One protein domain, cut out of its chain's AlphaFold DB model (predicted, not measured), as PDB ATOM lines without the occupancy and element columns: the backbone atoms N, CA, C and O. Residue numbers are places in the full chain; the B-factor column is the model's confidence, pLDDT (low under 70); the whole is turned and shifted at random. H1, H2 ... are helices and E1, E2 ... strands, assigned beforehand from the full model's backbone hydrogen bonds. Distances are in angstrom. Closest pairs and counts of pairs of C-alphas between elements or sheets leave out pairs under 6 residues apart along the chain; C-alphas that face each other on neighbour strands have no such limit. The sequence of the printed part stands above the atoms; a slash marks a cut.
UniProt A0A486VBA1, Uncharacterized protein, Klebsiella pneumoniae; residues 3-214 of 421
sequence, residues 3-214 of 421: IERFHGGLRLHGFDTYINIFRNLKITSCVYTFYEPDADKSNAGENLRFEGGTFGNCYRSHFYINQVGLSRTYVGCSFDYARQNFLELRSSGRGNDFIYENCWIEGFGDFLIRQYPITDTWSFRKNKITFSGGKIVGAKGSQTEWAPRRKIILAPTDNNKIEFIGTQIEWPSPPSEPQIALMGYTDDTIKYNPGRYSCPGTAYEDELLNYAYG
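AT A GLANCE: This is residues 3 to 214 of the 421 residues of an uncharacterized protein of Klebsiella pneumoniae (UniProt A0A486VBA1). The chain winds in stacked turns, a solenoid walled by three parallel sheets: E2 E5 E8 E11 E14 E16 E18, E3 E6 E9 E12 E15 E17 and E1 E4 E7 E10 E13, each in that order. There is little regular structure: 18 strands and one helix, H1, between E17 and E18, hold only 81 of 212 printed residues, mostly strand. The whole is compact, radius of gyration of the C-alphas 16.1 A, spans 46 by 36 by 29 A.

HOW THE PARTS SIT: In the largest sheet E14, residues 127 to 132, and E16, residues 160 to 165, are parallel at 10 degrees; N 131 and O 163, 2.8 A apart, are within hydrogen-bond range. E16 runs on into E17, residues 168 to 170, at 96 degrees. H1, residues 189 to 192, is not on this sheet and too short for an O i to N i+4 pair.

IN THESE COORDINATES: E1, residues 8 to 11, begins at C-alpha 8 (-18.234, 33.915, -36.940). E18, residues 195 to 198, ends at C-alpha 198 (-7.508, 2.750, -40.373). E16 spans 16.1 A from first to last C-alpha.

THE WHOLE: The printed part has no cut. Long links are residues 37 to 47, 116 to 126, 138 to 159 and 171 to 188. Residues 120 to 124 and 140 to 145 have pLDDT under 70.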
ATOM      1  N   ILE A   3      -8.263  37.061 -34.386       93.12
ATOM      2  CA  ILE A   3      -9.680  37.353 -34.639       93.12
ATOM      3  C   ILE A   3     -10.474  36.759 -33.480       93.12
ATOM      4  O   ILE A   3     -10.464  35.542 -33.299       93.12
ATOM      5  N   GLU A   4     -11.127  37.598 -32.677       94.62
ATOM      6  CA  GLU A   4     -11.719  37.140 -31.419       94.62
ATOM      7  C   GLU A   4     -13.085  37.758 -31.126       94.62
ATOM      8  O   GLU A   4     -13.348  38.903 -31.486       94.62
ATOM      9  N   ARG A   5     -13.940  37.002 -30.419       92.50
ATOM     10  CA  ARG A   5     -15.239  37.460 -29.880       92.50
ATOM     11  C   ARG A   5     -16.277  37.881 -30.927       92.50
ATOM     12  O   ARG A   5     -17.217  38.607 -30.613       92.50
ATOM     13  N   PHE A   6     -16.151  37.374 -32.150       95.94
ATOM     14  CA  PHE A   6     -17.170  37.505 -33.190       95.94
ATOM     15  C   PHE A   6     -18.169  36.344 -33.154       95.94
ATOM     16  O   PHE A   6     -17.905  35.280 -32.589       95.94
ATOM     17  N   HIS A   7     -19.319  36.520 -33.809       96.19
ATOM     18  CA  HIS A   7     -20.243  35.407 -34.032       96.19
ATOM     19  C   HIS A   7     -19.604  34.340 -34.938       96.19
ATOM     20  O   HIS A   7     -19.489  33.181 -34.554       96.19
ATOM     21  N   GLY A   8     -19.107  34.739 -36.107       95.06
ATOM     22  CA  GLY A   8     -18.234  33.915 -36.940       95.06
ATOM     23  C   GLY A   8     -16.858  34.556 -37.018       95.06
ATOM     24  O   GLY A   8     -16.772  35.723 -37.390       95.06
ATOM     25  N   GLY A   9     -15.804  33.824 -36.655       94.81
ATOM     26  CA  GLY A   9     -14.433  34.321 -36.761       94.81
ATOM     27  C   GLY A   9     -14.023  34.542 -38.215       94.81
ATOM     28  O   GLY A   9     -13.694  35.658 -38.604       94.81
ATOM     29  N   LEU A  10     -14.119  33.496 -39.036       94.44
ATOM     30  CA  LEU A  10     -14.031  33.599 -40.486       94.44
ATOM     31  C   LEU A  10     -15.354  33.158 -41.107       94.44
ATOM     32  O   LEU A  10     -15.770  32.007 -40.955       94.44
ATOM     33  N   ARG A  11     -16.007  34.080 -41.819       92.88
ATOM     34  CA  ARG A  11     -17.168  33.762 -42.647       92.88
ATOM     35  C   ARG A  11     -16.717  33.524 -44.080       92.88
ATOM     36  O   ARG A  11     -16.149  34.422 -44.695       92.88
ATOM     37  N   LEU A  12     -16.985  32.328 -44.592       89.75
ATOM     38  CA  LEU A  12     -16.841  32.005 -46.008       89.75
ATOM     39  C   LEU A  12     -18.237  32.034 -46.618       89.75
ATOM     40  O   LEU A  12     -19.170  31.464 -46.055       89.75
ATOM     41  N   HIS A  13     -18.384  32.765 -47.716       89.69
ATOM     42  CA  HIS A  13     -19.674  32.970 -48.352       89.69
ATOM     43  C   HIS A  13     -19.917  31.985 -49.494       89.69
ATOM     44  O   HIS A  13     -18.989  31.442 -50.099       89.69
ATOM     45  N   GLY A  14     -21.197  31.822 -49.828       87.44
ATOM     46  CA  GLY A  14     -21.692  31.121 -51.013       87.44
ATOM     47  C   GLY A  14     -21.242  31.709 -52.340       87.44
ATOM     48  O   GLY A  14     -21.464  31.075 -53.361       87.44
ATOM     49  N   PHE A  15     -20.632  32.894 -52.349       90.00
ATOM     50  CA  PHE A  15     -20.486  33.729 -53.535       90.00
ATOM     51  C   PHE A  15     -19.043  34.189 -53.710       90.00
ATOM     52  O   PHE A  15     -18.441  34.682 -52.754       90.00
ATOM     53  N   ASP A  16     -18.493  33.984 -54.909       89.69
ATOM     54  CA  ASP A  16     -17.162  34.442 -55.344       89.69
ATOM     55  C   ASP A  16     -16.027  34.187 -54.328       89.69
ATOM     56  O   ASP A  16     -15.077  34.956 -54.201       89.69
ATOM     57  N   THR A  17     -16.126  33.083 -53.580       90.56
ATOM     58  CA  THR A  17     -15.166  32.689 -52.537       90.56
ATOM     59  C   THR A  17     -14.487  31.382 -52.933       90.56
ATOM     60  O   THR A  17     -15.010  30.297 -52.682       90.56
ATOM     61  N   TYR A  18     -13.322  31.462 -53.571       91.62
ATOM     62  CA  TYR A  18     -12.604  30.297 -54.096       91.62
ATOM     63  C   TYR A  18     -11.088  30.538 -54.175       91.62
ATOM     64  O   TYR A  18     -10.640  31.675 -54.268       91.62
ATOM     65  N   ILE A  19     -10.310  29.452 -54.118       93.44
ATOM     66  CA  ILE A  19      -8.848  29.393 -54.299       93.44
ATOM     67  C   ILE A  19      -8.105  30.305 -53.304       93.44
ATOM     68  O   ILE A  19      -7.101  30.947 -53.603       93.44
ATOM     69  N   ASN A  20      -8.609  30.360 -52.072       93.50
ATOM     70  CA  ASN A  20      -7.999  31.135 -50.999       93.50
ATOM     71  C   ASN A  20      -7.096  30.247 -50.145       93.50
ATOM     72  O   ASN A  20      -7.509  29.170 -49.710       93.50
ATOM     73  N   ILE A  21      -5.890  30.738 -49.855       96.25
ATOM     74  CA  ILE A  21      -4.959  30.097 -48.924       96.25
ATOM     75  C   ILE A  21      -4.728  31.017 -47.731       96.25
ATOM     76  O   ILE A  21      -4.187  32.116 -47.863       96.25
ATOM     77  N   PHE A  22      -5.091  30.531 -46.554       95.56
ATOM     78  CA  PHE A  22      -4.912  31.206 -45.281       95.56
ATOM     79  C   PHE A  22      -3.772  30.547 -44.511       95.56
ATOM     80  O   PHE A  22      -3.722  29.324 -44.399       95.56
ATOM     81  N   ARG A  23      -2.860  31.349 -43.957       96.25
ATOM     82  CA  ARG A  23      -1.694  30.839 -43.226       96.25
ATOM     83  C   ARG A  23      -1.632  31.410 -41.825       96.25
ATOM     84  O   ARG A  23      -1.773  32.619 -41.656       96.25
ATOM     85  N   ASN A  24      -1.372  30.545 -40.845       95.44
ATOM     86  CA  ASN A  24      -1.111  30.924 -39.453       95.44
ATOM     87  C   ASN A  24      -2.198  31.827 -38.842       95.44
ATOM     88  O   ASN A  24      -1.904  32.744 -38.071       95.44
ATOM     89  N   LEU A  25      -3.464  31.581 -39.197       95.06
ATOM     90  CA  LEU A  25      -4.581  32.306 -38.603       95.06
ATOM     91  C   LEU A  25      -4.712  31.951 -37.122       95.06
ATOM     92  O   LEU A  25      -4.596  30.792 -36.731       95.06
ATOM     93  N   LYS A  26      -5.015  32.961 -36.308       96.75
ATOM     94  CA  LYS A  26      -5.424  32.772 -34.920       96.75
ATOM     95  C   LYS A  26      -6.848  33.278 -34.764       96.75
ATOM     96  O   LYS A  26      -7.076  34.483 -34.846       96.75
ATOM     97  N   ILE A  27      -7.790  32.363 -34.556       96.75
ATOM     98  CA  ILE A  27      -9.204  32.694 -34.353       96.75
ATOM     99  C   ILE A  27      -9.634  32.070 -33.033       96.75
ATOM    100  O   ILE A  27      -9.662  30.848 -32.915       96.75
ATOM    101  N   THR A  28      -9.952  32.884 -32.028       95.31
ATOM    102  CA  THR A  28     -10.303  32.348 -30.706       95.31
ATOM    103  C   THR A  28     -11.510  33.030 -30.093       95.31
ATOM    104  O   THR A  28     -11.853  34.149 -30.451       95.31
ATOM    105  N   SER A  29     -12.168  32.387 -29.130       94.50
ATOM    106  CA  SER A  29     -13.233  33.019 -28.333       94.50
ATOM    107  C   SER A  29     -14.426  33.534 -29.157       94.50
ATOM    108  O   SER A  29     -15.163  34.405 -28.699       94.50
ATOM    109  N   CYS A  30     -14.615  33.032 -30.381       96.81
ATOM    110  CA  CYS A  30     -15.777  33.313 -31.229       96.81
ATOM    111  C   CYS A  30     -16.922  32.332 -30.923       96.81
ATOM    112  O   CYS A  30     -16.711  31.306 -30.273       96.81
ATOM    113  N   VAL A  31     -18.142  32.600 -31.406       96.94
ATOM    114  CA  VAL A  31     -19.217  31.585 -31.337       96.94
ATOM    115  C   VAL A  31     -18.865  30.397 -32.225       96.94
ATOM    116  O   VAL A  31     -18.925  29.256 -31.759       96.94
ATOM    117  N   TYR A  32     -18.408  30.686 -33.445       97.75
ATOM    118  CA  TYR A  32     -17.805  29.716 -34.348       97.75
ATOM    119  C   TYR A  32     -16.447  30.187 -34.867       97.75
ATOM    120  O   TYR A  32     -16.272  31.376 -35.150       97.75
ATOM    121  N   THR A  33     -15.492  29.265 -35.032       96.06
ATOM    122  CA  THR A  33     -14.226  29.580 -35.724       96.06
ATOM    123  C   THR A  33     -14.512  29.886 -37.194       96.06
ATOM    124  O   THR A  33     -14.158  30.954 -37.688       96.06
ATOM    125  N   PHE A  34     -15.214  28.967 -37.853       96.44
ATOM    126  CA  PHE A  34     -15.629  29.031 -39.245       96.44
ATOM    127  C   PHE A  34     -17.152  29.029 -39.309       96.44
ATOM    128  O   PHE A  34     -17.807  28.154 -38.736       96.44
ATOM    129  N   TYR A  35     -17.713  30.031 -39.977       96.50
ATOM    130  CA  TYR A  35     -19.151  30.258 -40.019       96.50
ATOM    131  C   TYR A  35     -19.642  30.403 -41.453       96.50
ATOM    132  O   TYR A  35     -19.337  31.388 -42.115       96.50
ATOM    133  N   GLU A  36     -20.430  29.445 -41.921       95.06
ATOM    134  CA  GLU A  36     -20.913  29.397 -43.300       95.06
ATOM    135  C   GLU A  36     -22.428  29.196 -43.310       95.06
ATOM    136  O   GLU A  36     -22.915  28.063 -43.339       95.06
ATOM    137  N   PRO A  37     -23.205  30.283 -43.175       93.12
ATOM    138  CA  PRO A  37     -24.649  30.191 -42.996       93.12
ATOM    139  C   PRO A  37     -25.440  30.097 -44.297       93.12
ATOM    140  O   PRO A  37     -26.620  29.742 -44.257       93.12
ATOM    141  N   ASP A  38     -24.810  30.428 -45.419       90.31
ATOM    142  CA  ASP A  38     -25.461  30.508 -46.718       90.31
ATOM    143  C   ASP A  38     -25.880  29.089 -47.143       90.31
ATOM    144  O   ASP A  38     -25.088  28.162 -47.024       90.31
ATOM    145  N   ALA A  39     -27.132  28.896 -47.573       88.50
ATOM    146  CA  ALA A  39     -27.634  27.575 -47.979       88.50
ATOM    147  C   ALA A  39     -27.140  27.180 -49.380       88.50
ATOM    148  O   ALA A  39     -26.784  26.027 -49.640       88.50
ATOM    149  N   ASP A  40     -27.087  28.176 -50.261       85.25
ATOM    150  CA  ASP A  40     -26.723  28.037 -51.663       85.25
ATOM    151  C   ASP A  40     -25.298  28.516 -51.930       85.25
ATOM    152  O   ASP A  40     -24.686  29.237 -51.139       85.25
ATOM    153  N   LYS A  41     -24.786  28.131 -53.100       86.75
ATOM    154  CA  LYS A  41     -23.542  28.665 -53.647       86.75
ATOM    155  C   LYS A  41     -23.718  29.137 -55.085       86.75
ATOM    156  O   LYS A  41     -24.447  28.531 -55.865       86.75
ATOM    157  N   SER A  42     -22.961  30.156 -55.454       88.44
ATOM    158  CA  SER A  42     -22.726  30.605 -56.817       88.44
ATOM    159  C   SER A  42     -21.252  30.965 -56.949       88.44
ATOM    160  O   SER A  42     -20.770  31.860 -56.264       88.44
ATOM    161  N   ASN A  43     -20.526  30.254 -57.812       88.31
ATOM    162  CA  ASN A  43     -19.103  30.507 -58.057       88.31
ATOM    163  C   ASN A  43     -18.239  30.526 -56.770       88.31
ATOM    164  O   ASN A  43     -17.528  31.484 -56.494       88.31
ATOM    165  N   ALA A  44     -18.327  29.483 -55.937       90.31
ATOM    166  CA  ALA A  44     -17.563  29.392 -54.691       90.31
ATOM    167  C   ALA A  44     -17.137  27.954 -54.360       90.31
ATOM    168  O   ALA A  44     -17.766  26.974 -54.780       90.31
ATOM    169  N   GLY A  45     -16.093  27.847 -53.539       86.81
ATOM    170  CA  GLY A  45     -15.721  26.630 -52.830       86.81
ATOM    171  C   GLY A  45     -14.659  25.746 -53.434       86.81
ATOM    172  O   GLY A  45     -14.435  24.648 -52.926       86.81
ATOM    173  N   GLU A  46     -14.004  26.207 -54.488       89.94
ATOM    174  CA  GLU A  46     -12.822  25.539 -55.006       89.94
ATOM    175  C   GLU A  46     -11.626  25.794 -54.080       89.94
ATOM    176  O   GLU A  46     -11.357  26.938 -53.724       89.94
ATOM    177  N   ASN A  47     -10.922  24.725 -53.697       88.75
ATOM    178  CA  ASN A  47      -9.602  24.735 -53.055       88.75
ATOM    179  C   ASN A  47      -9.397  25.809 -51.961       88.75
ATOM    180  O   ASN A  47      -8.509  26.658 -52.062       88.75
ATOM    181  N   LEU A  48     -10.226  25.790 -50.914       95.31
ATOM    182  CA  LEU A  48     -10.014  26.630 -49.735       95.31
ATOM    183  C   LEU A  48      -9.033  25.928 -48.791       95.31
ATOM    184  O   LEU A  48      -9.299  24.818 -48.330       95.31
ATOM    185  N   ARG A  49      -7.894  26.557 -48.495       97.12
ATOM    186  CA  ARG A  49      -6.811  25.910 -47.745       97.12
ATOM    187  C   ARG A  49      -6.369  26.724 -46.537       97.12
ATOM    188  O   ARG A  49      -6.169  27.931 -46.626       97.12
ATOM    189  N   PHE A  50      -6.172  26.036 -45.420       97.31
ATOM    190  CA  PHE A  50      -5.727  26.586 -44.148       97.31
ATOM    191  C   PHE A  50      -4.452  25.862 -43.726       97.31
ATOM    192  O   PHE A  50      -4.471  24.653 -43.512       97.31
ATOM    193  N   GLU A  51      -3.339  26.585 -43.646       97.75
ATOM    194  CA  GLU A  51      -2.025  26.018 -43.335       97.75
ATOM    195  C   GLU A  51      -1.506  26.596 -42.021       97.75
ATOM    196  O   GLU A  51      -1.261  27.802 -41.895       97.75
ATOM    197  N   GLY A  52      -1.354  25.723 -41.031       93.38
ATOM    198  CA  GLY A  52      -1.085  26.125 -39.660       93.38
ATOM    199  C   GLY A  52      -2.224  26.955 -39.068       93.38
ATOM    200  O   GLY A  52      -3.292  27.144 -39.656       93.38
ATOM    201  N   GLY A  53      -1.995  27.465 -37.866       94.81
ATOM    202  CA  GLY A  53      -2.964  28.287 -37.151       94.81
ATOM    203  C   GLY A  53      -3.547  27.609 -35.921       94.81
ATOM    204  O   GLY A  53      -3.458  26.395 -35.729       94.81
ATOM    205  N   THR A  54      -4.120  28.449 -35.071       96.12
ATOM    206  CA  THR A  54      -4.667  28.064 -33.775       96.12
ATOM    207  C   THR A  54      -6.086  28.580 -33.677       96.12
ATOM    208  O   THR A  54      -6.342  29.788 -33.707       96.12
ATOM    209  N   PHE A  55      -7.005  27.641 -33.548       96.06
ATOM    210  CA  PHE A  55      -8.428  27.873 -33.472       96.06
ATOM    211  C   PHE A  55      -8.899  27.400 -32.116       96.06
ATOM    212  O   PHE A  55      -8.609  26.265 -31.754       96.06
ATOM    213  N   GLY A  56      -9.617  28.221 -31.356       92.88
ATOM    214  CA  GLY A  56     -10.049  27.698 -30.071       92.88
ATOM    215  C   GLY A  56     -10.908  28.540 -29.170       92.88
ATOM    216  O   GLY A  56     -11.266  29.674 -29.479       92.88
ATOM    217  N   ASN A  57     -11.261  27.938 -28.042       91.00
ATOM    218  CA  ASN A  57     -12.151  28.506 -27.045       91.00
ATOM    219  C   ASN A  57     -13.500  28.953 -27.641       91.00
ATOM    220  O   ASN A  57     -14.008  30.032 -27.337       91.00
ATOM    221  N   CYS A  58     -14.065  28.163 -28.555       91.31
ATOM    222  CA  CYS A  58     -15.319  28.524 -29.208       91.31
ATOM    223  C   CYS A  58     -16.488  28.401 -28.230       91.31
ATOM    224  O   CYS A  58     -16.645  27.376 -27.564       91.31
ATOM    225  N   TYR A  59     -17.366  29.410 -28.191       92.25
ATOM    226  CA  TYR A  59     -18.570  29.357 -27.354       92.25
ATOM    227  C   TYR A  59     -19.546  28.265 -27.809       92.25
ATOM    228  O   TYR A  59     -20.345  27.790 -27.005       92.25
ATOM    229  N   ARG A  60     -19.493  27.858 -29.084       93.81
ATOM    230  CA  ARG A  60     -20.340  26.789 -29.609       93.81
ATOM    231  C   ARG A  60     -19.549  25.706 -30.331       93.81
ATOM    232  O   ARG A  60     -19.256  24.689 -29.715       93.81
ATOM    233  N   SER A  61     -19.206  25.919 -31.596       95.69
ATOM    234  CA  SER A  61     -18.600  24.879 -32.437       95.69
ATOM    235  C   SER A  61     -17.431  25.439 -33.239       95.69
ATOM    236  O   SER A  61     -17.421  26.632 -33.520       95.69
ATOM    237  N   HIS A  62     -16.450  24.632 -33.649       96.75
ATOM    238  CA  HIS A  62     -15.414  25.157 -34.553       96.75
ATOM    239  C   HIS A  62     -16.002  25.506 -35.916       96.75
ATOM    240  O   HIS A  62     -15.780  26.607 -36.412       96.75
ATOM    241  N   PHE A  63     -16.804  24.609 -36.481       97.88
ATOM    242  CA  PHE A  63     -17.407  24.786 -37.794       97.88
ATOM    243  C   PHE A  63     -18.922  24.825 -37.682       97.88
ATOM    244  O   PHE A  63     -19.517  23.896 -37.144       97.88
ATOM    245  N   TYR A  64     -19.535  25.862 -38.242       97.75
ATOM    246  CA  TYR A  64     -20.947  25.880 -38.608       97.75
ATOM    247  C   TYR A  64     -21.045  25.878 -40.125       97.75
ATOM    248  O   TYR A  64     -20.629  26.844 -40.764       97.75
ATOM    249  N   ILE A  65     -21.606  24.815 -40.692       96.00
ATOM    250  CA  ILE A  65     -21.713  24.637 -42.134       96.00
ATOM    251  C   ILE A  65     -23.172  24.411 -42.503       96.00
ATOM    252  O   ILE A  65     -23.738  23.342 -42.279       96.00
ATOM    253  N   ASN A  66     -23.774  25.418 -43.116       93.81
ATOM    254  CA  ASN A  66     -25.037  25.302 -43.827       93.81
ATOM    255  C   ASN A  66     -24.845  25.384 -45.344       93.81
ATOM    256  O   ASN A  66     -25.821  25.339 -46.067       93.81
ATOM    257  N   GLN A  67     -23.610  25.453 -45.836       90.00
ATOM    258  CA  GLN A  67     -23.338  25.671 -47.251       90.00
ATOM    259  C   GLN A  67     -23.117  24.375 -48.025       90.00
ATOM    260  O   GLN A  67     -22.464  23.442 -47.543       90.00
ATOM    261  N   VAL A  68     -23.641  24.321 -49.251       89.25
ATOM    262  CA  VAL A  68     -23.493  23.171 -50.147       89.25
ATOM    263  C   VAL A  68     -22.172  23.216 -50.924       89.25
ATOM    264  O   VAL A  68     -21.821  24.218 -51.541       89.25
ATOM    265  N   GLY A  69     -21.468  22.085 -50.994       88.25
ATOM    266  CA  GLY A  69     -20.534  21.803 -52.087       88.25
ATOM    267  C   GLY A  69     -19.206  22.563 -52.093       88.25
ATOM    268  O   GLY A  69     -18.699  22.840 -53.182       88.25
ATOM    269  N   LEU A  70     -18.657  22.921 -50.937       90.81
ATOM    270  CA  LEU A  70     -17.338  23.552 -50.811       90.81
ATOM    271  C   LEU A  70     -16.273  22.517 -50.422       90.81
ATOM    272  O   LEU A  70     -16.551  21.596 -49.650       90.81
ATOM    273  N   SER A  71     -15.045  22.701 -50.902       91.94
ATOM    274  CA  SER A  71     -13.880  21.887 -50.542       91.94
ATOM    275  C   SER A  71     -12.919  22.685 -49.664       91.94
ATOM    276  O   SER A  71     -12.559  23.817 -50.000       91.94
ATOM    277  N   ARG A  72     -12.541  22.107 -48.518       94.19
ATOM    278  CA  ARG A  72     -11.670  22.729 -47.518       94.19
ATOM    279  C   ARG A  72     -10.606  21.753 -47.034       94.19
ATOM    280  O   ARG A  72     -10.922  20.630 -46.640       94.19
ATOM    281  N   THR A  73      -9.365  22.224 -46.975       97.81
ATOM    282  CA  THR A  73      -8.235  21.468 -46.423       97.81
ATOM    283  C   THR A  73      -7.564  22.251 -45.301       97.81
ATOM    284  O   THR A  73      -7.164  23.397 -45.496       97.81
ATOM    285  N   TYR A  74      -7.410  21.618 -44.142       98.25
ATOM    286  CA  TYR A  74      -6.722  22.131 -42.960       98.25
ATOM    287  C   TYR A  74      -5.455  21.309 -42.752       98.25
ATOM    288  O   TYR A  74      -5.538  20.089 -42.648       98.25
ATOM    289  N   VAL A  75      -4.291  21.952 -42.706       98.44
ATOM    290  CA  VAL A  75      -2.991  21.270 -42.631       98.44
ATOM    291  C   VAL A  75      -2.194  21.783 -41.447       98.44
ATOM    292  O   VAL A  75      -1.857  22.964 -41.393       98.44
ATOM    293  N   GLY A  76      -1.870  20.894 -40.506       98.25
ATOM    294  CA  GLY A  76      -1.078  21.240 -39.324       98.25
ATOM    295  C   GLY A  76      -1.755  22.261 -38.404       98.25
ATOM    296  O   GLY A  76      -1.074  23.003 -37.700       98.25
ATOM    297  N   CYS A  77      -3.085  22.359 -38.445       98.31
ATOM    298  CA  CYS A  77      -3.845  23.281 -37.609       98.31
ATOM    299  C   CYS A  77      -4.065  22.700 -36.206       98.31
ATOM    300  O   CYS A  77      -4.180  21.486 -36.030       98.31
ATOM    301  N   SER A  78      -4.176  23.576 -35.209       97.75
ATOM    302  CA  SER A  78      -4.606  23.213 -33.854       97.75
ATOM    303  C   SER A  78      -6.013  23.736 -33.593       97.75
ATOM    304  O   SER A  78      -6.264  24.932 -33.749       97.75
ATOM    305  N   PHE A  79      -6.911  22.847 -33.189       96.88
ATOM    306  CA  PHE A  79      -8.280  23.129 -32.787       96.88
ATOM    307  C   PHE A  79      -8.433  22.743 -31.326       96.88
ATOM    308  O   PHE A  79      -8.316  21.568 -30.992       96.88
ATOM    309  N   ASP A  80      -8.667  23.730 -30.476       91.19
ATOM    310  CA  ASP A  80      -8.771  23.531 -29.040       91.19
ATOM    311  C   ASP A  80     -10.080  24.100 -28.499       91.19
ATOM    312  O   ASP A  80     -10.392  25.276 -28.670       91.19
ATOM    313  N   TYR A  81     -10.824  23.271 -27.787       89.00
ATOM    314  CA  TYR A  81     -11.999  23.646 -27.021       89.00
ATOM    315  C   TYR A  81     -13.147  24.258 -27.838       89.00
ATOM    316  O   TYR A  81     -13.237  25.471 -28.070       89.00
ATOM    317  N   ALA A  82     -14.121  23.415 -28.177       90.19
ATOM    318  CA  ALA A  82     -15.438  23.834 -28.639       90.19
ATOM    319  C   ALA A  82     -16.486  23.374 -27.629       90.19
ATOM    320  O   ALA A  82     -16.627  22.179 -27.406       90.19
ATOM    321  N   ARG A  83     -17.263  24.287 -27.035       89.38
ATOM    322  CA  ARG A  83     -18.225  23.921 -25.972       89.38
ATOM    323  C   ARG A  83     -19.311  22.928 -26.396       89.38
ATOM    324  O   ARG A  83     -19.906  22.299 -25.529       89.38
ATOM    325  N   GLN A  84     -19.598  22.821 -27.691       91.06
ATOM    326  CA  GLN A  84     -20.528  21.860 -28.282       91.06
ATOM    327  C   GLN A  84     -19.797  20.995 -29.310       91.06
ATOM    328  O   GLN A  84     -19.143  20.032 -28.944       91.06
ATOM    329  N   ASN A  85     -19.887  21.289 -30.603       93.88
ATOM    330  CA  ASN A  85     -19.430  20.354 -31.629       93.88
ATOM    331  C   ASN A  85     -18.103  20.803 -32.238       93.88
ATOM    332  O   ASN A  85     -17.819  21.993 -32.323       93.88
ATOM    333  N   PHE A  86     -17.297  19.878 -32.742       96.50
ATOM    334  CA  PHE A  86     -16.200  20.270 -33.622       96.50
ATOM    335  C   PHE A  86     -16.769  20.696 -34.985       96.50
ATOM    336  O   PHE A  86     -16.718  21.878 -35.330       96.50
ATOM    337  N   LEU A  87     -17.405  19.766 -35.707       97.75
ATOM    338  CA  LEU A  87     -18.046  20.007 -36.999       97.75
ATOM    339  C   LEU A  87     -19.573  19.950 -36.897       97.75
ATOM    340  O   LEU A  87     -20.153  18.897 -36.633       97.75
ATOM    341  N   GLU A  88     -20.227  21.081 -37.158       97.06
ATOM    342  CA  GLU A  88     -21.680  21.216 -37.161       97.06
ATOM    343  C   GLU A  88     -22.217  21.379 -38.587       97.06
ATOM    344  O   GLU A  88     -22.018  22.409 -39.230       97.06
ATOM    345  N   LEU A  89     -22.928  20.363 -39.075       95.88
ATOM    346  CA  LEU A  89     -23.534  20.337 -40.403       95.88
ATOM    347  C   LEU A  89     -25.039  20.580 -40.275       95.88
ATOM    348  O   LEU A  89     -25.756  19.850 -39.583       95.88
ATOM    349  N   ARG A  90     -25.522  21.634 -40.927       94.12
ATOM    350  CA  ARG A  90     -26.939  22.006 -40.996       94.12
ATOM    351  C   ARG A  90     -27.605  21.394 -42.227       94.12
ATOM    352  O   ARG A  90     -26.981  20.620 -42.948       94.12
ATOM    353  N   SER A  91     -28.886  21.707 -42.427       90.38
ATOM    354  CA  SER A  91     -29.725  21.087 -43.462       90.38
ATOM    355  C   SER A  91     -29.081  21.147 -44.850       90.38
ATOM    356  O   SER A  91     -28.999  20.130 -45.540       90.38
ATOM    357  N   SER A  92     -28.529  22.306 -45.223       90.31
ATOM    358  CA  SER A  92     -27.953  22.508 -46.552       90.31
ATOM    359  C   SER A  92     -26.433  22.229 -46.602       90.31
ATOM    360  O   SER A  92     -25.859  22.178 -47.689       90.31
ATOM    361  N   GLY A  93     -25.800  21.905 -45.460       91.31
ATOM    362  CA  GLY A  93     -24.387  21.520 -45.314       91.31
ATOM    363  C   GLY A  93     -24.052  20.149 -45.916       91.31
ATOM    364  O   GLY A  93     -23.788  19.183 -45.201       91.31
ATOM    365  N   ARG A  94     -24.102  20.045 -47.246       89.12
ATOM    366  CA  ARG A  94     -24.071  18.785 -48.014       89.12
ATOM    367  C   ARG A  94     -23.075  18.848 -49.170       89.12
ATOM    368  O   ARG A  94     -22.749  19.929 -49.652       89.12
ATOM    369  N   GLY A  95     -22.603  17.693 -49.639       90.38
ATOM    370  CA  GLY A  95     -21.666  17.593 -50.766       90.38
ATOM    371  C   GLY A  95     -20.317  18.297 -50.572       90.38
ATOM    372  O   GLY A  95     -19.636  18.563 -51.558       90.38
ATOM    373  N   ASN A  96     -19.949  18.628 -49.336       92.94
ATOM    374  CA  ASN A  96     -18.686  19.269 -48.990       92.94
ATOM    375  C   ASN A  96     -17.539  18.257 -48.917       92.94
ATOM    376  O   ASN A  96     -17.757  17.075 -48.658       92.94
ATOM    377  N   ASP A  97     -16.314  18.742 -49.068       94.88
ATOM    378  CA  ASP A  97     -15.105  17.981 -48.760       94.88
ATOM    379  C   ASP A  97     -14.361  18.669 -47.614       94.88
ATOM    380  O   ASP A  97     -14.078  19.869 -47.683       94.88
ATOM    381  N   PHE A  98     -14.093  17.921 -46.548       97.25
ATOM    382  CA  PHE A  98     -13.341  18.361 -45.382       97.25
ATOM    383  C   PHE A  98     -12.146  17.441 -45.205       97.25
ATOM    384  O   PHE A  98     -12.308  16.250 -44.938       97.25
ATOM    385  N   ILE A  99     -10.950  18.009 -45.300       98.19
ATOM    386  CA  ILE A  99      -9.704  17.267 -45.144       98.19
ATOM    387  C   ILE A  99      -8.915  17.905 -44.002       98.19
ATOM    388  O   ILE A  99      -8.536  19.070 -44.092       98.19
ATOM    389  N   TYR A 100      -8.676  17.150 -42.933       98.56
ATOM    390  CA  TYR A 100      -7.854  17.550 -41.791       98.56
ATOM    391  C   TYR A 100      -6.565  16.728 -41.806       98.56
ATOM    392  O   TYR A 100      -6.576  15.546 -41.467       98.56
ATOM    393  N   GLU A 101      -5.459  17.340 -42.216       98.31
ATOM    394  CA  GLU A 101      -4.152  16.699 -42.356       98.31
ATOM    395  C   GLU A 101      -3.243  17.103 -41.196       98.31
ATOM    396  O   GLU A 101      -2.976  18.288 -40.988       98.31
ATOM    397  N   ASN A 102      -2.753  16.123 -40.436       97.75
ATOM    398  CA  ASN A 102      -1.828  16.320 -39.316       97.75
ATOM    399  C   ASN A 102      -2.298  17.389 -38.312       97.75
ATOM    400  O   ASN A 102      -1.493  18.148 -37.776       97.75
ATOM    401  N   CYS A 103      -3.609  17.477 -38.086       98.31
ATOM    402  CA  CYS A 103      -4.192  18.441 -37.157       98.31
ATOM    403  C   CYS A 103      -4.204  17.899 -35.721       98.31
ATOM    404  O   CYS A 103      -4.340  16.694 -35.500       98.31
ATOM    405  N   TRP A 104      -4.108  18.807 -34.752       97.19
ATOM    406  CA  TRP A 104      -4.432  18.536 -33.351       97.19
ATOM    407  C   TRP A 104      -5.862  19.000 -33.094       97.19
ATOM    408  O   TRP A 104      -6.158  20.176 -33.293       97.19
ATOM    409  N   ILE A 105      -6.752  18.093 -32.704       96.50
ATOM    410  CA  ILE A 105      -8.159  18.384 -32.417       96.50
ATOM    411  C   ILE A 105      -8.447  17.958 -30.987       96.50
ATOM    412  O   ILE A 105      -8.371  16.782 -30.655       96.50
ATOM    413  N   GLU A 106      -8.822  18.901 -30.143       91.56
ATOM    414  CA  GLU A 106      -9.032  18.653 -28.724       91.56
ATOM    415  C   GLU A 106     -10.228  19.446 -28.202       91.56
ATOM    416  O   GLU A 106     -10.590  20.502 -28.723       91.56
ATOM    417  N   GLY A 107     -10.858  18.933 -27.146       85.25
ATOM    418  CA  GLY A 107     -11.708  19.774 -26.309       85.25
ATOM    419  C   GLY A 107     -13.133  20.001 -26.830       85.25
ATOM    420  O   GLY A 107     -13.758  20.987 -26.454       85.25
ATOM    421  N   PHE A 108     -13.690  19.132 -27.680       89.31
ATOM    422  CA  PHE A 108     -15.086  19.286 -28.115       89.31
ATOM    423  C   PHE A 108     -16.116  18.740 -27.107       89.31
ATOM    424  O   PHE A 108     -16.006  17.635 -26.571       89.31
ATOM    425  N   GLY A 109     -17.164  19.538 -26.943       84.62
ATOM    426  CA  GLY A 109     -18.288  19.427 -26.032       84.62
ATOM    427  C   GLY A 109     -19.077  18.123 -26.103       84.62
ATOM    428  O   GLY A 109     -19.034  17.255 -25.231       84.62
ATOM    429  N   ASP A 110     -19.798  18.026 -27.209       88.75
ATOM    430  CA  ASP A 110     -20.837  17.060 -27.512       88.75
ATOM    431  C   ASP A 110     -20.325  16.069 -28.561       88.75
ATOM    432  O   ASP A 110     -20.153  14.896 -28.262       88.75
ATOM    433  N   PHE A 111     -20.032  16.513 -29.787       93.56
ATOM    434  CA  PHE A 111     -19.678  15.615 -30.890       93.56
ATOM    435  C   PHE A 111     -18.521  16.156 -31.726       93.56
ATOM    436  O   PHE A 111     -18.434  17.353 -31.997       93.56
ATOM    437  N   LEU A 112     -17.668  15.256 -32.214       95.88
ATOM    438  CA  LEU A 112     -16.706  15.567 -33.265       95.88
ATOM    439  C   LEU A 112     -17.449  15.948 -34.557       95.88
ATOM    440  O   LEU A 112     -17.105  16.919 -35.224       95.88
ATOM    441  N   ILE A 113     -18.504  15.204 -34.897       97.06
ATOM    442  CA  ILE A 113     -19.357  15.487 -36.054       97.06
ATOM    443  C   ILE A 113     -20.814  15.437 -35.619       97.06
ATOM    444  O   ILE A 113     -21.282  14.416 -35.110       97.06
ATOM    445  N   ARG A 114     -21.547  16.516 -35.893       96.19
ATOM    446  CA  ARG A 114     -22.993  16.585 -35.711       96.19
ATOM    447  C   ARG A 114     -23.682  17.006 -37.001       96.19
ATOM    448  O   ARG A 114     -23.581  18.162 -37.405       96.19
ATOM    449  N   GLN A 115     -24.439  16.093 -37.603       94.75
ATOM    450  CA  GLN A 115     -25.352  16.389 -38.705       94.75
ATOM    451  C   GLN A 115     -26.768  16.582 -38.162       94.75
ATOM    452  O   GLN A 115     -27.370  15.670 -37.595       94.75
ATOM    453  N   TYR A 116     -27.304  17.783 -38.352       93.44
ATOM    454  CA  TYR A 116     -28.705  18.089 -38.084       93.44
ATOM    455  C   TYR A 116     -29.612  17.565 -39.209       93.44
ATOM    456  O   TYR A 116     -29.121  17.336 -40.317       93.44
ATOM    457  N   PRO A 117     -30.923  17.387 -38.949       89.75
ATOM    458  CA  PRO A 117     -31.871  16.908 -39.948       89.75
ATOM    459  C   PRO A 117     -31.793  17.681 -41.266       89.75
ATOM    460  O   PRO A 117     -31.676  18.908 -41.275       89.75
ATOM    461  N   ILE A 118     -31.873  16.938 -42.366       86.50
ATOM    462  CA  ILE A 118     -31.867  17.474 -43.724       86.50
ATOM    463  C   ILE A 118     -33.318  17.624 -44.165       86.50
ATOM    464  O   ILE A 118     -34.053  16.643 -44.253       86.50
ATOM    465  N   THR A 119     -33.722  18.862 -44.410       79.88
ATOM    466  CA  THR A 119     -35.059  19.231 -44.899       79.88
ATOM    467  C   THR A 119     -35.106  19.363 -46.415       79.88
ATOM    468  O   THR A 119     -36.185  19.343 -47.000       79.88
ATOM    469  N   ASP A 120     -33.944  19.481 -47.053       69.75
ATOM    470  CA  ASP A 120     -33.829  19.760 -48.478       69.75
ATOM    471  C   ASP A 120     -33.509  18.470 -49.244       69.75
ATOM    472  O   ASP A 120     -32.630  17.700 -48.863       69.75
ATOM    473  N   THR A 121     -34.152  18.246 -50.385       62.97
ATOM    474  CA  THR A 121     -34.035  16.980 -51.132       62.97
ATOM    475  C   THR A 121     -32.770  16.853 -51.988       62.97
ATOM    476  O   THR A 121     -32.440  15.751 -52.417       62.97
ATOM    477  N   TRP A 122     -32.037  17.945 -52.245       59.53
ATOM    478  CA  TRP A 122     -31.013  17.964 -53.298       59.53
ATOM    479  C   TRP A 122     -29.559  18.139 -52.823       59.53
ATOM    480  O   TRP A 122     -29.134  19.236 -52.472       59.53
ATOM    481  N   SER A 123     -28.745  17.089 -52.973       59.97
ATOM    482  CA  SER A 123     -27.369  17.183 -53.494       59.97
ATOM    483  C   SER A 123     -26.938  15.805 -54.017       59.97
ATOM    484  O   SER A 123     -27.169  14.797 -53.356       59.97
ATOM    485  N   PHE A 124     -26.304  15.729 -55.192       64.62
ATOM    486  CA  PHE A 124     -25.897  14.446 -55.791       64.62
ATOM    487  C   PHE A 124     -24.743  13.742 -55.047       64.62
ATOM    488  O   PHE A 124     -24.303  12.675 -55.476       64.62
ATOM    489  N   ARG A 125     -24.181  14.341 -53.983       80.94
ATOM    490  CA  ARG A 125     -22.953  13.864 -53.330       80.94
ATOM    491  C   ARG A 125     -23.039  13.993 -51.808       80.94
ATOM    492  O   ARG A 125     -23.397  15.040 -51.290       80.94
ATOM    493  N   LYS A 126     -22.642  12.940 -51.094       89.62
ATOM    494  CA  LYS A 126     -22.421  12.988 -49.638       89.62
ATOM    495  C   LYS A 126     -21.235  13.908 -49.328       89.62
ATOM    496  O   LYS A 126     -20.313  13.997 -50.140       89.62
ATOM    497  N   ASN A 127     -21.231  14.534 -48.157       94.00
ATOM    498  CA  ASN A 127     -20.019  15.105 -47.587       94.00
ATOM    499  C   ASN A 127     -18.934  14.025 -47.491       94.00
ATOM    500  O   ASN A 127     -19.223  12.877 -47.137       94.00
ATOM    501  N   LYS A 128     -17.687  14.402 -47.750       95.69
ATOM    502  CA  LYS A 128     -16.508  13.611 -47.412       95.69
ATOM    503  C   LYS A 128     -15.784  14.309 -46.268       95.69
ATOM    504  O   LYS A 128     -15.531  15.505 -46.339       95.69
ATOM    505  N   ILE A 129     -15.527  13.578 -45.189       97.94
ATOM    506  CA  ILE A 129     -14.866  14.092 -43.992       97.94
ATOM    507  C   ILE A 129     -13.706  13.154 -43.688       97.94
ATOM    508  O   ILE A 129     -13.921  12.018 -43.268       97.94
ATOM    509  N   THR A 130     -12.488  13.622 -43.919       98.31
ATOM    510  CA  THR A 130     -11.268  12.835 -43.751       98.31
ATOM    511  C   THR A 130     -10.387  13.474 -42.687       98.31
ATOM    512  O   THR A 130      -9.948  14.613 -42.834       98.31
ATOM    513  N   PHE A 131     -10.092  12.715 -41.637       98.12
ATOM    514  CA  PHE A 131      -9.005  12.984 -40.703       98.12
ATOM    515  C   PHE A 131      -7.827  12.095 -41.100       98.12
ATOM    516  O   PHE A 131      -7.975  10.877 -41.215       98.12
ATOM    517  N   SER A 132      -6.681  12.710 -41.382       96.69
ATOM    518  CA  SER A 132      -5.488  12.022 -41.866       96.69
ATOM    519  C   SER A 132      -4.272  12.444 -41.054       96.69
ATOM    520  O   SER A 132      -3.917  13.624 -41.017       96.69
ATOM    521  N   GLY A 133      -3.638  11.489 -40.383       94.06
ATOM    522  CA  GLY A 133      -2.604  11.764 -39.393       94.06
ATOM    523  C   GLY A 133      -3.149  12.550 -38.198       94.06
ATOM    524  O   GLY A 133      -4.362  12.641 -37.979       94.06
ATOM    525  N   GLY A 134      -2.242  13.147 -37.430       94.38
ATOM    526  CA  GLY A 134      -2.597  14.003 -36.300       94.38
ATOM    527  C   GLY A 134      -3.250  13.257 -35.134       94.38
ATOM    528  O   GLY A 134      -3.105  12.039 -34.986       94.38
ATOM    529  N   LYS A 135      -3.945  14.016 -34.284       95.12
ATOM    530  CA  LYS A 135      -4.488  13.520 -33.018       95.12
ATOM    531  C   LYS A 135      -5.834  14.154 -32.685       95.12
ATOM    532  O   LYS A 135      -6.012  15.358 -32.860       95.12
ATOM    533  N   ILE A 136      -6.750  13.336 -32.178       95.75
ATOM    534  CA  ILE A 136      -8.038  13.733 -31.619       95.75
ATOM    535  C   ILE A 136      -8.039  13.366 -30.134       95.75
ATOM    536  O   ILE A 136      -7.817  12.208 -29.789       95.75
ATOM    537  N   VAL A 137      -8.306  14.334 -29.264       92.12
ATOM    538  CA  VAL A 137      -8.331  14.143 -27.810       92.12
ATOM    539  C   VAL A 137      -9.716  14.488 -27.275       92.12
ATOM    540  O   VAL A 137     -10.225  15.596 -27.478       92.12
ATOM    541  N   GLY A 138     -10.347  13.528 -26.595       83.31
ATOM    542  CA  GLY A 138     -11.620  13.748 -25.910       83.31
ATOM    543  C   GLY A 138     -11.507  14.833 -24.831       83.31
ATOM    544  O   GLY A 138     -10.523  14.900 -24.103       83.31
ATOM    545  N   ALA A 139     -12.514  15.698 -24.712       76.00
ATOM    546  CA  ALA A 139     -12.484  16.825 -23.781       76.00
ATOM    547  C   ALA A 139     -12.710  16.412 -22.319       76.00
ATOM    548  O   ALA A 139     -13.754  15.844 -21.997       76.00
ATOM    549  N   LYS A 140     -11.808  16.816 -21.415       62.81
ATOM    550  CA  LYS A 140     -12.088  16.897 -19.970       62.81
ATOM    551  C   LYS A 140     -12.906  18.162 -19.701       62.81
ATOM    552  O   LYS A 140     -12.430  19.262 -19.967       62.81
ATOM    553  N   GLY A 141     -14.137  18.017 -19.203       54.06
ATOM    554  CA  GLY A 141     -15.028  19.152 -18.900       54.06
ATOM    555  C   GLY A 141     -16.181  19.418 -19.882       54.06
ATOM    556  O   GLY A 141     -16.680  20.544 -19.916       54.06
ATOM    557  N   SER A 142     -16.642  18.425 -20.655       52.03
ATOM    558  CA  SER A 142     -17.907  18.526 -21.402       52.03
ATOM    559  C   SER A 142     -18.682  17.209 -21.531       52.03
ATOM    560  O   SER A 142     -18.074  16.148 -21.582       52.03
ATOM    561  N   GLN A 143     -20.023  17.324 -21.581       49.34
ATOM    562  CA  GLN A 143     -21.113  16.321 -21.455       49.34
ATOM    563  C   GLN A 143     -20.984  15.250 -20.366       49.34
ATOM    564  O   GLN A 143     -21.942  15.017 -19.636       49.34
ATOM    565  N   THR A 144     -19.817  14.665 -20.177       54.59
ATOM    566  CA  THR A 144     -19.434  13.960 -18.967       54.59
ATOM    567  C   THR A 144     -18.068  14.519 -18.619       54.59
ATOM    568  O   THR A 144     -17.112  14.313 -19.354       54.59
ATOM    569  N   GLU A 145     -17.963  15.305 -17.539       62.53
ATOM    570  CA  GLU A 145     -16.728  15.993 -17.081       62.53
ATOM    571  C   GLU A 145     -15.472  15.106 -17.116       62.53
ATOM    572  O   GLU A 145     -14.334  15.571 -17.165       62.53
ATOM    573  N   TRP A 146     -15.733  13.810 -17.132       71.94
ATOM    574  CA  TRP A 146     -14.842  12.700 -17.177       71.94
ATOM    575  C   TRP A 146     -14.340  12.276 -18.567       71.94
ATOM    576  O   TRP A 146     -13.585  11.340 -18.577       71.94
ATOM    577  N   ALA A 147     -14.660  12.865 -19.724       82.56
ATOM    578  CA  ALA A 147     -13.985  12.558 -21.016       82.56
ATOM    579  C   ALA A 147     -13.799  11.067 -21.448       82.56
ATOM    580  O   ALA A 147     -12.788  10.761 -22.093       82.56
ATOM    581  N   PRO A 148     -14.697  10.117 -21.115       87.69
ATOM    582  CA  PRO A 148     -14.516   8.712 -21.482       87.69
ATOM    583  C   PRO A 148     -14.655   8.501 -22.990       87.69
ATOM    584  O   PRO A 148     -15.239   9.331 -23.700       87.69
ATOM    585  N   ARG A 149     -14.247   7.314 -23.460       90.12
ATOM    586  CA  ARG A 149     -14.707   6.789 -24.754       90.12
ATOM    587  C   ARG A 149     -16.226   6.885 -24.842       90.12
ATOM    588  O   ARG A 149     -16.939   6.405 -23.963       90.12
ATOM    589  N   ARG A 150     -16.715   7.513 -25.912       89.94
ATOM    590  CA  ARG A 150     -18.134   7.848 -26.092       89.94
ATOM    591  C   ARG A 150     -18.502   8.015 -27.561       89.94
ATOM    592  O   ARG A 150     -17.644   8.045 -28.441       89.94
ATOM    593  N   LYS A 151     -19.799   8.173 -27.827       92.12
ATOM    594  CA  LYS A 151     -20.294   8.558 -29.151       92.12
ATOM    595  C   LYS A 151     -19.794   9.961 -29.476       92.12
ATOM    596  O   LYS A 151     -20.102  10.901 -28.750       92.12
ATOM    597  N   ILE A 152     -19.083  10.105 -30.589       93.44
ATOM    598  CA  ILE A 152     -18.583  11.402 -31.069       93.44
ATOM    599  C   ILE A 152     -19.046  11.733 -32.489       93.44
ATOM    600  O   ILE A 152     -18.799  12.835 -32.969       93.44
ATOM    601  N   ILE A 153     -19.764  10.824 -33.149       95.56
ATOM    602  CA  ILE A 153     -20.395  11.063 -34.449       95.56
ATOM    603  C   ILE A 153     -21.901  10.895 -34.277       95.56
ATOM    604  O   ILE A 153     -22.370   9.789 -34.027       95.56
ATOM    605  N   LEU A 154     -22.659  11.977 -34.438       95.00
ATOM    606  CA  LEU A 154     -24.119  11.961 -34.474       95.00
ATOM    607  C   LEU A 154     -24.590  12.460 -35.838       95.00
ATOM    608  O   LEU A 154     -24.558  13.659 -36.113       95.00
ATOM    609  N   ALA A 155     -25.030  11.542 -36.694       93.94
ATOM    610  CA  ALA A 155     -25.480  11.882 -38.034       93.94
ATOM    611  C   ALA A 155     -26.607  10.957 -38.512       93.94
ATOM    612  O   ALA A 155     -26.388  10.127 -39.381       93.94
ATOM    613  N   PRO A 156     -27.839  11.080 -38.001       90.75
ATOM    614  CA  PRO A 156     -28.919  10.136 -38.307       90.75
ATOM    615  C   PRO A 156     -29.474  10.230 -39.745       90.75
ATOM    616  O   PRO A 156     -30.483   9.607 -40.052       90.75
ATOM    617  N   THR A 157     -28.849  11.001 -40.639       88.31
ATOM    618  CA  THR A 157     -29.274  11.199 -42.033       88.31
ATOM    619  C   THR A 157     -28.197  10.754 -43.014       88.31
ATOM    620  O   THR A 157     -27.006  10.885 -42.726       88.31
ATOM    621  N   ASP A 158     -28.604  10.325 -44.211       85.81
ATOM    622  CA  ASP A 158     -27.675   9.929 -45.272       85.81
ATOM    623  C   ASP A 158     -26.980  11.108 -45.944       85.81
ATOM    624  O   ASP A 158     -27.448  11.635 -46.951       85.81
ATOM    625  N   ASN A 159     -25.848  11.524 -45.373       88.69
ATOM    626  CA  ASN A 159     -25.127  12.678 -45.891       88.69
ATOM    627  C   ASN A 159     -23.609  12.616 -45.783       88.69
ATOM    628  O   ASN A 159     -22.961  13.474 -46.367       88.69
ATOM    629  N   ASN A 160     -23.006  11.661 -45.071       92.56
ATOM    630  CA  ASN A 160     -21.567  11.723 -44.801       92.56
ATOM    631  C   ASN A 160     -20.841  10.424 -45.149       92.56
ATOM    632  O   ASN A 160     -21.362   9.326 -44.970       92.56
ATOM    633  N   LYS A 161     -19.605  10.574 -45.621       93.75
ATOM    634  CA  LYS A 161     -18.565   9.546 -45.651       93.75
ATOM    635  C   LYS A 161     -17.450   9.993 -44.714       93.75
ATOM    636  O   LYS A 161     -16.949  11.103 -44.889       93.75
ATOM    637  N   ILE A 162     -17.094   9.172 -43.729       95.38
ATOM    638  CA  ILE A 162     -16.181   9.574 -42.645       95.38
ATOM    639  C   ILE A 162     -14.968   8.648 -42.608       95.38
ATOM    640  O   ILE A 162     -15.117   7.433 -42.492       95.38
ATOM    641  N   GLU A 163     -13.767   9.209 -42.686       95.56
ATOM    642  CA  GLU A 163     -12.518   8.449 -42.718       95.56
ATOM    643  C   GLU A 163     -11.541   8.950 -41.655       95.56
ATOM    644  O   GLU A 163     -11.291  10.149 -41.549       95.56
ATOM    645  N   PHE A 164     -10.961   8.015 -40.906       95.06
ATOM    646  CA  PHE A 164      -9.817   8.226 -40.023       95.06
ATOM    647  C   PHE A 164      -8.653   7.392 -40.555       95.06
ATOM    648  O   PHE A 164      -8.762   6.167 -40.669       95.06
ATOM    649  N   ILE A 165      -7.558   8.051 -40.924       93.88
ATOM    650  CA  ILE A 165      -6.408   7.423 -41.580       93.88
ATOM    651  C   ILE A 165      -5.148   7.818 -40.819       93.88
ATOM    652  O   ILE A 165      -4.702   8.954 -40.908       93.88
ATOM    653  N   GLY A 166      -4.566   6.897 -40.052       91.62
ATOM    654  CA  GLY A 166      -3.388   7.193 -39.224       91.62
ATOM    655  C   GLY A 166      -3.623   8.283 -38.165       91.62
ATOM    656  O   GLY A 166      -2.662   8.845 -37.650       91.62
ATOM    657  N   THR A 167      -4.881   8.603 -37.858       93.50
ATOM    658  CA  THR A 167      -5.263   9.582 -36.835       93.50
ATOM    659  C   THR A 167      -5.361   8.897 -35.484       93.50
ATOM    660  O   THR A 167      -6.130   7.951 -35.319       93.50
ATOM    661  N   GLN A 168      -4.602   9.384 -34.509       92.75
ATOM    662  CA  GLN A 168      -4.671   8.876 -33.142       92.75
ATOM    663  C   GLN A 168      -5.911   9.434 -32.442       92.75
ATOM    664  O   GLN A 168      -6.166  10.634 -32.525       92.75
ATOM    665  N   ILE A 169      -6.660   8.584 -31.742       93.38
ATOM    666  CA  ILE A 169      -7.756   9.007 -30.869       93.38
ATOM    667  C   ILE A 169      -7.378   8.640 -29.438       93.38
ATOM    668  O   ILE A 169      -7.035   7.495 -29.157       93.38
ATOM    669  N   GLU A 170      -7.413   9.625 -28.548       91.31
ATOM    670  CA  GLU A 170      -7.115   9.462 -27.130       91.31
ATOM    671  C   GLU A 170      -8.329   9.832 -26.278       91.31
ATOM    672  O   GLU A 170      -8.972  10.868 -26.481       91.31
ATOM    673  N   TRP A 171      -8.575   9.005 -25.264       90.50
ATOM    674  CA  TRP A 171      -9.547   9.249 -24.206       90.50
ATOM    675  C   TRP A 171      -8.788   9.498 -22.901       90.50
ATOM    676  O   TRP A 171      -8.218   8.555 -22.352       90.50
ATOM    677  N   PRO A 172      -8.733  10.746 -22.400       88.44
ATOM    678  CA  PRO A 172      -7.925  11.079 -21.223       88.44
ATOM    679  C   PRO A 172      -8.372  10.415 -19.920       88.44
ATOM    680  O   PRO A 172      -7.634  10.439 -18.934       88.44
ATOM    681  N   SER A 173      -9.573   9.848 -19.898       88.75
ATOM    682  CA  SER A 173     -10.104   9.150 -18.738       88.75
ATOM    683  C   SER A 173     -10.479   7.715 -19.072       88.75
ATOM    684  O   SER A 173     -10.690   7.389 -20.244       88.75
ATOM    685  N   PRO A 174     -10.611   6.856 -18.044       90.62
ATOM    686  CA  PRO A 174     -11.056   5.485 -18.248       90.62
ATOM    687  C   PRO A 174     -12.465   5.400 -18.887       90.62
ATOM    688  O   PRO A 174     -13.098   6.414 -19.172       90.62
ATOM    689  N   PRO A 175     -12.987   4.199 -19.178       92.25
ATOM    690  CA  PRO A 175     -14.352   4.035 -19.688       92.25
ATOM    691  C   PRO A 175     -15.440   4.177 -18.607       92.25
ATOM    692  O   PRO A 175     -15.291   3.681 -17.491       92.25
ATOM    693  N   SER A 176     -16.557   4.834 -18.941       92.19
ATOM    694  CA  SER A 176     -17.758   4.941 -18.078       92.19
ATOM    695  C   SER A 176     -19.073   5.014 -18.856       92.19
ATOM    696  O   SER A 176     -20.128   5.187 -18.253       92.19
ATOM    697  N   GLU A 177     -19.015   4.928 -20.182       92.38
ATOM    698  CA  GLU A 177     -20.184   4.910 -21.062       92.38
ATOM    699  C   GLU A 177     -20.483   3.474 -21.488       92.38
ATOM    700  O   GLU A 177     -19.551   2.681 -21.608       92.38
ATOM    701  N   PRO A 178     -21.741   3.116 -21.791       92.75
ATOM    702  CA  PRO A 178     -22.118   1.743 -22.127       92.75
ATOM    703  C   PRO A 178     -21.537   1.227 -23.451       92.75
ATOM    704  O   PRO A 178     -21.580   0.022 -23.696       92.75
ATOM    705  N   GLN A 179     -21.020   2.096 -24.318       91.38
ATOM    706  CA  GLN A 179     -20.584   1.759 -25.674       91.38
ATOM    707  C   GLN A 179     -19.103   1.993 -25.918       91.38
ATOM    708  O   GLN A 179     -18.488   2.858 -25.305       91.38
ATOM    709  N   ILE A 180     -18.585   1.297 -26.930       92.31
ATOM    710  CA  ILE A 180     -17.217   1.478 -27.429       92.31
ATOM    711  C   ILE A 180     -17.157   2.074 -28.846       92.31
ATOM    712  O   ILE A 180     -16.080   2.390 -29.328       92.31
ATOM    713  N   ALA A 181     -18.294   2.218 -29.539       93.06
ATOM    714  CA  ALA A 181     -18.300   2.665 -30.933       93.06
ATOM    715  C   ALA A 181     -18.395   4.194 -31.086       93.06
ATOM    716  O   ALA A 181     -19.248   4.827 -30.455       93.06
ATOM    717  N   LEU A 182     -17.632   4.783 -32.012       94.06
ATOM    718  CA  LEU A 182     -17.637   6.234 -32.274       94.06
ATOM    719  C   LEU A 182     -18.992   6.755 -32.794       94.06
ATOM    720  O   LEU A 182     -19.379   7.885 -32.484       94.06
ATOM    721  N   MET A 183     -19.730   5.934 -33.553       93.81
ATOM    722  CA  MET A 183     -21.095   6.224 -34.033       93.81
ATOM    723  C   MET A 183     -22.202   5.814 -33.042       93.81
ATOM    724  O   MET A 183     -23.377   6.124 -33.252       93.81
ATOM    725  N   GLY A 184     -21.841   5.143 -31.947       91.25
ATOM    726  CA  GLY A 184     -22.780   4.576 -30.980       91.25
ATOM    727  C   GLY A 184     -23.663   3.466 -31.545       91.25
ATOM    728  O   GLY A 184     -23.243   2.769 -32.463       91.25
ATOM    729  N   TYR A 185     -24.850   3.261 -30.960       91.25
ATOM    730  CA  TYR A 185     -25.749   2.142 -31.307       91.25
ATOM    731  C   TYR A 185     -27.260   2.437 -31.188       91.25
ATOM    732  O   TYR A 185     -28.079   1.562 -31.477       91.25
ATOM    733  N   THR A 186     -27.630   3.644 -30.751       89.56
ATOM    734  CA  THR A 186     -28.997   4.022 -30.345       89.56
ATOM    735  C   THR A 186     -29.773   4.825 -31.391       89.56
ATOM    736  O   THR A 186     -30.918   5.193 -31.148       89.56
ATOM    737  N   ASP A 187     -29.183   5.103 -32.556       90.62
ATOM    738  CA  ASP A 187     -29.855   5.808 -33.649       90.62
ATOM    739  C   ASP A 187     -29.360   5.367 -35.032       90.62
ATOM    740  O   ASP A 187     -28.480   4.513 -35.176       90.62
ATOM    741  N   ASP A 188     -29.929   5.988 -36.064       90.19
ATOM    742  CA  ASP A 188     -29.695   5.661 -37.468       90.19
ATOM    743  C   ASP A 188     -28.333   6.132 -38.020       90.19
ATOM    744  O   ASP A 188     -28.052   5.931 -39.203       90.19
ATOM    745  N   THR A 189     -27.440   6.705 -37.201       91.19
ATOM    746  CA  THR A 189     -26.106   7.147 -37.661       91.19
ATOM    747  C   THR A 189     -25.347   6.015 -38.365       91.19
ATOM    748  O   THR A 189     -24.765   6.224 -39.432       91.19
ATOM    749  N   ILE A 190     -25.425   4.803 -37.809       85.31
ATOM    750  CA  ILE A 190     -24.797   3.578 -38.329       85.31
ATOM    751  C   ILE A 190     -25.272   3.223 -39.742       85.31
ATOM    752  O   ILE A 190     -24.488   2.733 -40.553       85.31
ATOM    753  N   LYS A 191     -26.558   3.438 -40.030       83.81
ATOM    754  CA  LYS A 191     -27.215   2.995 -41.267       83.81
ATOM    755  C   LYS A 191     -26.780   3.815 -42.476       83.81
ATOM    756  O   LYS A 191     -26.738   3.308 -43.593       83.81
ATOM    757  N   TYR A 192     -26.497   5.088 -42.246       82.88
ATOM    758  CA  TYR A 192     -26.468   6.087 -43.302       82.88
ATOM    759  C   TYR A 192     -25.072   6.619 -43.623       82.88
ATOM    760  O   TYR A 192     -24.831   7.075 -44.740       82.88
ATOM    761  N   ASN A 193     -24.127   6.517 -42.689       85.25
ATOM    762  CA  ASN A 193     -22.808   7.126 -42.840       85.25
ATOM    763  C   ASN A 193     -21.756   6.030 -42.983       85.25
ATOM    764  O   ASN A 193     -21.246   5.542 -41.972       85.25
ATOM    765  N   PRO A 194     -21.427   5.608 -44.217       87.94
ATOM    766  CA  PRO A 194     -20.309   4.708 -44.409       87.94
ATOM    767  C   PRO A 194     -19.016   5.383 -43.954       87.94
ATOM    768  O   PRO A 194     -18.829   6.592 -44.116       87.94
ATOM    769  N   GLY A 195     -18.094   4.597 -43.421       89.19
ATOM    770  CA  GLY A 195     -16.814   5.140 -43.017       89.19
ATOM    771  C   GLY A 195     -15.722   4.106 -42.876       89.19
ATOM    772  O   GLY A 195     -15.923   2.915 -43.110       89.19
ATOM    773  N   ARG A 196     -14.544   4.591 -42.505       89.81
ATOM    774  CA  ARG A 196     -13.348   3.779 -42.325       89.81
ATOM    775  C   ARG A 196     -12.547   4.300 -41.142       89.81
ATOM    776  O   ARG A 196     -12.266   5.490 -41.070       89.81
ATOM    777  N   TYR A 197     -12.138   3.394 -40.264       90.88
ATOM    778  CA  TYR A 197     -11.090   3.634 -39.278       90.88
ATOM    779  C   TYR A 197      -9.884   2.773 -39.658       90.88
ATOM    780  O   TYR A 197     -10.035   1.568 -39.877       90.88
ATOM    781  N   SER A 198      -8.723   3.395 -39.865       89.31
ATOM    782  CA  SER A 198      -7.508   2.750 -40.373       89.31
ATOM    783  C   SER A 198      -6.281   3.410 -39.755       89.31
ATOM    784  O   SER A 198      -5.622   4.229 -40.396       89.31
ATOM    785  N   CYS A 199      -5.982   3.056 -38.508       87.19
ATOM    786  CA  CYS A 199      -4.937   3.702 -37.714       87.19
ATOM    787  C   CYS A 199      -3.928   2.676 -37.158       87.19
ATOM    788  O   CYS A 199      -3.851   2.506 -35.945       87.19
ATOM    789  N   PRO A 200      -3.157   1.970 -38.014       77.94
ATOM    790  CA  PRO A 200      -2.116   1.046 -37.555       77.94
ATOM    791  C   PRO A 200      -1.099   1.722 -36.641       77.94
ATOM    792  O   PRO A 200      -0.710   2.860 -36.892       77.94
ATOM    793  N   GLY A 201      -0.594   0.977 -35.654       72.88
ATOM    794  CA  GLY A 201       0.558   1.404 -34.854       72.88
ATOM    795  C   GLY A 201       0.305   2.643 -33.993       72.88
ATOM    796  O   GLY A 201       1.258   3.298 -33.575       72.88
ATOM    797  N   THR A 202      -0.962   2.987 -33.742       79.44
ATOM    798  CA  THR A 202      -1.311   3.980 -32.723       79.44
ATOM    799  C   THR A 202      -0.841   3.500 -31.345       79.44
ATOM    800  O   THR A 202      -0.895   2.312 -31.042       79.44
ATOM    801  N   ALA A 203      -0.366   4.429 -30.509       81.75
ATOM    802  CA  ALA A 203      -0.018   4.142 -29.113       81.75
ATOM    803  C   ALA A 203      -1.260   3.984 -28.213       81.75
ATOM    804  O   ALA A 203      -1.144   3.600 -27.052       81.75
ATOM    805  N   TYR A 204      -2.433   4.315 -28.749       86.88
ATOM    806  CA  TYR A 204      -3.726   4.222 -28.085       86.88
ATOM    807  C   TYR A 204      -4.469   2.969 -28.527       86.88
ATOM    808  O   TYR A 204      -4.122   2.350 -29.530       86.88
ATOM    809  N   GLU A 205      -5.502   2.593 -27.784       85.56
ATOM    810  CA  GLU A 205      -6.322   1.455 -28.175       85.56
ATOM    811  C   GLU A 205      -6.994   1.694 -29.544       85.56
ATOM    812  O   GLU A 205      -7.259   2.831 -29.940       85.56
ATOM    813  N   ASP A 206      -7.274   0.615 -30.275       89.31
ATOM    814  CA  ASP A 206      -8.019   0.706 -31.531       89.31
ATOM    815  C   ASP A 206      -9.463   1.167 -31.266       89.31
ATOM    816  O   ASP A 206     -10.036   0.883 -30.210       89.31
ATOM    817  N   GLU A 207     -10.059   1.872 -32.228       91.75
ATOM    818  CA  GLU A 207     -11.416   2.398 -32.093       91.75
ATOM    819  C   GLU A 207     -12.378   1.667 -33.021       91.75
ATOM    820  O   GLU A 207     -12.187   1.571 -34.237       91.75
ATOM    821  N   LEU A 208     -13.492   1.221 -32.449       92.75
ATOM    822  CA  LEU A 208     -14.596   0.703 -33.233       92.75
ATOM    823  C   LEU A 208     -15.374   1.876 -33.832       92.75
ATOM    824  O   LEU A 208     -16.023   2.644 -33.126       92.75
ATOM    825  N   LEU A 209     -15.389   2.010 -35.157       91.69
ATOM    826  CA  LEU A 209     -16.193   3.065 -35.780       91.69
ATOM    827  C   LEU A 209     -17.698   2.831 -35.553       91.69
ATOM    828  O   LEU A 209     -18.449   3.762 -35.257       91.69
ATOM    829  N   ASN A 210     -18.129   1.576 -35.693       90.12
ATOM    830  CA  ASN A 210     -19.527   1.171 -35.757       90.12
ATOM    831  C   ASN A 210     -19.665  -0.310 -35.367       90.12
ATOM    832  O   ASN A 210     -18.928  -1.142 -35.889       90.12
ATOM    833  N   TYR A 211     -20.633  -0.659 -34.514       90.81
ATOM    834  CA  TYR A 211     -20.902  -2.058 -34.144       90.81
ATOM    835  C   TYR A 211     -21.178  -2.968 -35.350       90.81
ATOM    836  O   TYR A 211     -20.744  -4.116 -35.357       90.81
ATOM    837  N   ALA A 212     -21.814  -2.441 -36.400       87.25
ATOM    838  CA  ALA A 212     -22.071  -3.163 -37.643       87.25
ATOM    839  C   ALA A 212     -20.803  -3.481 -38.456       87.25
ATOM    840  O   ALA A 212     -20.880  -4.245 -39.412       87.25
ATOM    841  N   TYR A 213     -19.655  -2.880 -38.123       86.69
ATOM    842  CA  TYR A 213     -18.364  -3.151 -38.770       86.69
ATOM    843  C   TYR A 213     -17.534  -4.191 -38.019       86.69
ATOM    844  O   TYR A 213     -16.426  -4.516 -38.443       86.69
ATOM    845  N   GLY A 214     -18.062  -4.737 -36.921       89.69
ATOM    846  CA  GLY A 214     -17.484  -5.925 -36.319       89.69
ATOM    847  C   GLY A 214     -17.512  -7.115 -37.279       89.69
ATOM    848  O   GLY A 214     -18.295  -7.169 -38.227       89.69
TER     849      GLY A 214